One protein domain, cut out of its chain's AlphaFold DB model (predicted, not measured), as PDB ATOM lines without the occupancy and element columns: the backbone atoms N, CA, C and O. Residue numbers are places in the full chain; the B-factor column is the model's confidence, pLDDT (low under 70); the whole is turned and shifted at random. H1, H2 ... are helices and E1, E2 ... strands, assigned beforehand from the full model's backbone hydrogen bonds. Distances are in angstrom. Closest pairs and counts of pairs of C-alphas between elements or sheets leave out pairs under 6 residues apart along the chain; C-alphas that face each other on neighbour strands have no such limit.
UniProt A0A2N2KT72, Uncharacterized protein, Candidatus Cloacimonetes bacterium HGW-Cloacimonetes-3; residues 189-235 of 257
ATOM      1  N   VAL A 189     -47.991 -46.941  20.153       61.56
ATOM      2  CA  VAL A 189     -47.217 -47.793  21.076       61.56
ATOM      3  C   VAL A 189     -48.054 -49.013  21.475       61.56
ATOM      4  O   VAL A 189     -49.264 -48.901  21.666       61.56
ATOM      5  N   SER A 190     -47.433 -50.195  21.540       60.00
ATOM      6  CA  SER A 190     -48.074 -51.428  22.031       60.00
ATOM      7  C   SER A 190     -48.177 -51.433  23.562       60.00
ATOM      8  O   SER A 190     -47.384 -50.771  24.226       60.00
ATOM      9  N   ALA A 191     -49.086 -52.233  24.131       59.25
ATOM     10  CA  ALA A 191     -49.239 -52.386  25.587       59.25
ATOM     11  C   ALA A 191     -47.941 -52.838  26.300       59.25
ATOM     12  O   ALA A 191     -47.719 -52.476  27.451       59.25
ATOM     13  N   ASP A 192     -47.048 -53.532  25.586       59.03
ATOM     14  CA  ASP A 192     -45.736 -53.988  26.075       59.03
ATOM     15  C   ASP A 192     -44.610 -52.941  25.923       59.03
ATOM     16  O   ASP A 192     -43.429 -53.280  25.960       59.03
ATOM     17  N   GLY A 193     -44.940 -51.675  25.641       58.41
ATOM     18  CA  GLY A 193     -43.964 -50.581  25.533       58.41
ATOM     19  C   GLY A 193     -43.124 -50.560  24.246       58.41
ATOM     20  O   GLY A 193     -42.301 -49.666  24.062       58.41
ATOM     21  N   LYS A 194     -43.335 -51.503  23.318       63.09
ATOM     22  CA  LYS A 194     -42.645 -51.537  22.014       63.09
ATOM     23  C   LYS A 194     -43.328 -50.624  20.984       63.09
ATOM     24  O   LYS A 194     -44.555 -50.641  20.836       63.09
ATOM     25  N   LEU A 195     -42.530 -49.853  20.241       61.03
ATOM     26  CA  LEU A 195     -42.976 -49.032  19.106       61.03
ATOM     27  C   LEU A 195     -43.458 -49.916  17.953       61.03
ATOM     28  O   LEU A 195     -42.698 -50.742  17.457       61.03
ATOM     29  N   LYS A 196     -44.702 -49.717  17.498       60.16
ATOM     30  CA  LYS A 196     -45.239 -50.398  16.303       60.16
ATOM     31  C   LYS A 196     -45.079 -49.562  15.036       60.16
ATOM     32  O   LYS A 196     -44.854 -50.112  13.965       60.16
ATOM     33  N   SER A 197     -45.183 -48.239  15.150       61.16
ATOM     34  CA  SER A 197     -44.945 -47.313  14.040       61.16
ATOM     35  C   SER A 197     -44.729 -45.894  14.563       61.16
ATOM     36  O   SER A 197     -45.534 -45.412  15.368       61.16
ATOM     37  N   ALA A 198     -43.698 -45.213  14.064       58.41
ATOM     38  CA  ALA A 198     -43.476 -43.784  14.264       58.41
ATOM     39  C   ALA A 198     -43.532 -43.060  12.912       58.41
ATOM     40  O   ALA A 198     -43.098 -43.604  11.897       58.41
ATOM     41  N   SER A 199     -44.072 -41.837  12.892       57.72
ATOM     42  CA  SER A 199     -43.966 -40.967  11.714       57.72
ATOM     43  C   SER A 199     -42.493 -40.641  11.461       57.72
ATOM     44  O   SER A 199     -41.783 -40.301  12.403       57.72
ATOM     45  N   ALA A 200     -42.051 -40.679  10.200       60.03
ATOM     46  CA  ALA A 200     -40.672 -40.367   9.797       60.03
ATOM     47  C   ALA A 200     -40.209 -38.946  10.198       60.03
ATOM     48  O   ALA A 200     -39.023 -38.645  10.180       60.03
ATOM     49  N   THR A 201     -41.153 -38.076  10.565       61.84
ATOM     50  CA  THR A 201     -40.935 -36.680  10.961       61.84
ATOM     51  C   THR A 201     -40.760 -36.462  12.467       61.84
ATOM     52  O   THR A 201     -40.560 -35.328  12.895       61.84
ATOM     53  N   LEU A 202     -40.874 -37.504  13.297       65.12
ATOM     54  CA  LEU A 202     -40.767 -37.373  14.752       65.12
ATOM     55  C   LEU A 202     -39.314 -37.463  15.221       65.12
ATOM     56  O   LEU A 202     -38.605 -38.420  14.920       65.12
ATOM     57  N   ASN A 203     -38.900 -36.477  16.018       72.75
ATOM     58  CA  ASN A 203     -37.586 -36.450  16.649       72.75
ATOM     59  C   ASN A 203     -37.435 -37.640  17.616       72.75
ATOM     60  O   ASN A 203     -38.323 -37.908  18.431       72.75
ATOM     61  N   HIS A 204     -36.288 -38.319  17.548       74.38
ATOM     62  CA  HIS A 204     -35.930 -39.448  18.404       74.38
ATOM     63  C   HIS A 204     -36.137 -39.144  19.897       74.38
ATOM     64  O   HIS A 204     -36.670 -39.979  20.622       74.38
ATOM     65  N   ASN A 205     -35.843 -37.917  20.340       77.94
ATOM     66  CA  ASN A 205     -36.024 -37.505  21.737       77.94
ATOM     67  C   ASN A 205     -37.487 -37.585  22.198       77.94
ATOM     68  O   ASN A 205     -37.761 -37.990  23.325       77.94
ATOM     69  N   VAL A 206     -38.436 -37.236  21.323       75.75
ATOM     70  CA  VAL A 206     -39.876 -37.288  21.629       75.75
ATOM     71  C   VAL A 206     -40.344 -38.737  21.735       75.75
ATOM     72  O   VAL A 206     -41.142 -39.082  22.602       75.75
ATOM     73  N   ILE A 207     -39.806 -39.598  20.873       73.25
ATOM     74  CA  ILE A 207     -40.092 -41.030  20.879       73.25
ATOM     75  C   ILE A 207     -39.564 -41.678  22.167       73.25
ATOM     76  O   ILE A 207     -40.299 -42.408  22.832       73.25
ATOM     77  N   VAL A 208     -38.318 -41.375  22.546       78.12
ATOM     78  CA  VAL A 208     -37.703 -41.869  23.785       78.12
ATOM     79  C   VAL A 208     -38.486 -41.381  25.002       78.12
ATOM     80  O   VAL A 208     -38.842 -42.202  25.839       78.12
ATOM     81  N   ALA A 209     -38.837 -40.093  25.065       82.12
ATOM     82  CA  ALA A 209     -39.633 -39.535  26.160       82.12
ATOM     83  C   ALA A 209     -41.006 -40.218  26.308       82.12
ATOM     84  O   ALA A 209     -41.455 -40.483  27.421       82.12
ATOM     85  N   ALA A 210     -41.669 -40.543  25.194       79.12
ATOM     86  CA  ALA A 210     -42.949 -41.246  25.227       79.12
ATOM     87  C   ALA A 210     -42.810 -42.687  25.753       79.12
ATOM     88  O   ALA A 210     -43.642 -43.137  26.542       79.12
ATOM     89  N   ILE A 211     -41.754 -43.407  25.353       79.81
ATOM     90  CA  ILE A 211     -41.491 -44.768  25.847       79.81
ATOM     91  C   ILE A 211     -41.118 -44.748  27.331       79.81
ATOM     92  O   ILE A 211     -41.652 -45.544  28.102       79.81
ATOM     93  N   THR A 212     -40.224 -43.848  27.744       83.88
ATOM     94  CA  THR A 212     -39.783 -43.762  29.143       83.88
ATOM     95  C   THR A 212     -40.937 -43.381  30.060       83.88
ATOM     96  O   THR A 212     -41.088 -43.995  31.114       83.88
ATOM     97  N   ALA A 213     -41.808 -42.455  29.646       84.25
ATOM     98  CA  ALA A 213     -43.015 -42.115  30.395       84.25
ATOM     99  C   ALA A 213     -43.933 -43.334  30.596       84.25
ATOM    100  O   ALA A 213     -44.432 -43.554  31.701       84.25
ATOM    101  N   LEU A 214     -44.121 -44.160  29.560       83.56
ATOM    102  CA  LEU A 214     -44.924 -45.381  29.655       83.56
ATOM    103  C   LEU A 214     -44.278 -46.400  30.604       83.56
ATOM    104  O   LEU A 214     -44.963 -46.972  31.453       83.56
ATOM    105  N   HIS A 215     -42.962 -46.584  30.514       85.88
ATOM    106  CA  HIS A 215     -42.227 -47.506  31.378       85.88
ATOM    107  C   HIS A 215     -42.288 -47.093  32.857       85.88
ATOM    108  O   HIS A 215     -42.637 -47.907  33.712       85.88
ATOM    109  N   ILE A 216     -42.047 -45.810  33.156       87.75
ATOM    110  CA  ILE A 216     -42.170 -45.254  34.513       87.75
ATOM    111  C   ILE A 216     -43.592 -45.455  35.044       87.75
ATOM    112  O   ILE A 216     -43.783 -45.833  36.201       87.75
ATOM    113  N   TYR A 217     -44.604 -45.246  34.201       86.50
ATOM    114  CA  TYR A 217     -45.992 -45.452  34.590       86.50
ATOM    115  C   TYR A 217     -46.284 -46.917  34.948       86.50
ATOM    116  O   TYR A 217     -46.871 -47.176  35.999       86.50
ATOM    117  N   GLN A 218     -45.828 -47.879  34.140       85.12
ATOM    118  CA  GLN A 218     -45.976 -49.308  34.445       85.12
ATOM    119  C   GLN A 218     -45.296 -49.684  35.763       85.12
ATOM    120  O   GLN A 218     -45.928 -50.305  36.621       85.12
ATOM    121  N   GLN A 219     -44.060 -49.229  35.971       88.56
ATOM    122  CA  GLN A 219     -43.328 -49.480  37.209       88.56
ATOM    123  C   GLN A 219     -44.045 -48.881  38.428       88.56
ATOM    124  O   GLN A 219     -44.191 -49.545  39.452       88.56
ATOM    125  N   SER A 220     -44.615 -47.679  38.295       87.06
ATOM    126  CA  SER A 220     -45.386 -47.053  39.375       87.06
ATOM    127  C   SER A 220     -46.629 -47.861  39.780       87.06
ATOM    128  O   SER A 220     -46.998 -47.891  40.957       87.06
ATOM    129  N   ILE A 221     -47.276 -48.546  38.829       86.94
ATOM    130  CA  ILE A 221     -48.421 -49.423  39.107       86.94
ATOM    131  C   ILE A 221     -47.959 -50.676  39.851       86.94
ATOM    132  O   ILE A 221     -48.617 -51.095  40.808       86.94
ATOM    133  N   GLU A 222     -46.846 -51.279  39.433       86.00
ATOM    134  CA  GLU A 222     -46.278 -52.448  40.107       86.00
ATOM    135  C   GLU A 222     -45.866 -52.132  41.546       86.00
ATOM    136  O   GLU A 222     -46.239 -52.870  42.463       86.00
ATOM    137  N   ASP A 223     -45.192 -51.006  41.769       85.44
ATOM    138  CA  ASP A 223     -44.776 -50.571  43.101       85.44
ATOM    139  C   ASP A 223     -45.982 -50.282  44.002       85.44
ATOM    140  O   ASP A 223     -46.019 -50.727  45.152       85.44
ATOM    141  N   ARG A 224     -47.036 -49.645  43.471       84.00
ATOM    142  CA  ARG A 224     -48.305 -49.480  44.202       84.00
ATOM    143  C   ARG A 224     -48.921 -50.823  44.587       84.00
ATOM    144  O   ARG A 224     -49.371 -50.978  45.719       84.00
ATOM    145  N   ARG A 225     -48.934 -51.807  43.682       82.69
ATOM    146  CA  ARG A 225     -49.454 -53.156  43.980       82.69
ATOM    147  C   ARG A 225     -48.626 -53.848  45.063       82.69
ATOM    148  O   ARG A 225     -49.207 -54.449  45.965       82.69
ATOM    149  N   ARG A 226     -47.295 -53.731  45.017       79.75
ATOM    150  CA  ARG A 226     -46.390 -54.277  46.043       79.75
ATOM    151  C   ARG A 226     -46.622 -53.631  47.408       79.75
ATOM    152  O   ARG A 226     -46.760 -54.359  48.388       79.75
ATOM    153  N   LEU A 227     -46.751 -52.304  47.472       81.31
ATOM    154  CA  LEU A 227     -47.061 -51.588  48.714       81.31
ATOM    155  C   LEU A 227     -48.424 -51.995  49.292       81.31
ATOM    156  O   LEU A 227     -48.554 -52.231  50.487       81.31
ATOM    157  N   VAL A 228     -49.456 -52.154  48.462       81.75
ATOM    158  CA  VAL A 228     -50.765 -52.627  48.948       81.75
ATOM    159  C   VAL A 228     -50.665 -54.034  49.550       81.75
ATOM    160  O   VAL A 228     -51.299 -54.312  50.569       81.75
ATOM    161  N   LEU A 229     -49.855 -54.919  48.960       71.62
ATOM    162  CA  LEU A 229     -49.630 -56.263  49.496       71.62
ATOM    163  C   LEU A 229     -48.875 -56.250  50.830       71.62
ATOM    164  O   LEU A 229     -49.160 -57.099  51.673       71.62
ATOM    165  N   THR A 230     -47.951 -55.312  51.057       68.69
ATOM    166  CA  THR A 230     -47.261 -55.202  52.351       68.69
ATOM    167  C   THR A 230     -48.189 -54.679  53.443       68.69
ATOM    168  O   THR A 230     -48.205 -55.256  54.527       68.69
ATOM    169  N   PHE A 231     -49.032 -53.679  53.157       68.06
ATOM    170  CA  PHE A 231     -50.003 -53.160  54.132       68.06
ATOM    171  C   PHE A 231     -51.148 -54.137  54.448       68.06
ATOM    172  O   PHE A 231     -51.700 -54.094  55.544       68.06
ATOM    173  N   ARG A 232     -51.511 -55.034  53.520       65.56
ATOM    174  CA  ARG A 232     -52.557 -56.052  53.743       65.56
ATOM    175  C   ARG A 232     -52.088 -57.294  54.501       65.56
ATOM    176  O   ARG A 232     -52.933 -58.102  54.887       65.56
ATOM    177  N   ARG A 233     -50.784 -57.483  54.730       62.19
ATOM    178  CA  ARG A 233     -50.317 -58.550  55.624       62.19
ATOM    179  C   ARG A 233     -50.707 -58.170  57.052       62.19
ATOM    180  O   ARG A 233     -50.169 -57.219  57.607       62.19
ATOM    181  N   THR A 234     -51.645 -58.915  57.645       58.34
ATOM    182  CA  THR A 234     -51.924 -58.862  59.088       58.34
ATOM    183  C   THR A 234     -50.600 -58.947  59.844       58.34
ATOM    184  O   THR A 234     -49.832 -59.867  59.544       58.34
ATOM    185  N   PRO A 235     -50.310 -58.046  60.801       60.84
ATOM    186  CA  PRO A 235     -49.112 -58.164  61.613       60.84
ATOM    187  C   PRO A 235     -49.223 -59.475  62.390       60.84
ATOM    188  O   PRO A 235     -49.991 -59.588  63.346       60.84
TER     189      PRO A 235
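This is residues 189 to 235 of the 257 residues of an uncharacterized protein of Candidatus Cloacimonetes bacterium HGW-Cloacimonetes-3 (UniProt A0A2N2KT72). One long helix, H1, makes most of the length of a rod, the tail after it, residues 232 to 235, lengthens the rod at one end, and the stretch before it, residues 189 to 199, folds back beside the first half of the helix like a hook. The second half of H1 and the tail after it, residues 219 to 235, stick out free. The printed part has 47 residues, with one named strand, E1, and then one named helix, H1; the class is mostly helix. The whole is extended, with a radius of gyration of the C-alphas of 16.0 A and spans of 55 by 17 by 7 A.

H1 is residues 204 to 231, 40.8 A from C-alpha 204 at (-35.930, -39.448, 18.404) to C-alpha 231 at (-50.003, -53.160, 54.132). E1 is residues 195 to 197, beginning at C-alpha 195 (-42.976, -49.032, 19.106).

In H1, every O i to N i+4 pair is within hydrogen-bond range. H1 and E1 are only just apart, their closest C-alphas being 8.1 A from each other. E1 pairs with no named strand.

The C-alphas farthest apart, of Thr 201 and Pro 235, are 55.6 A from each other. The printed part has no cut. The link from E1 to H1, 6 residues, is short. The pLDDT is under 70 in residues 189 to 202 and 230 to 235.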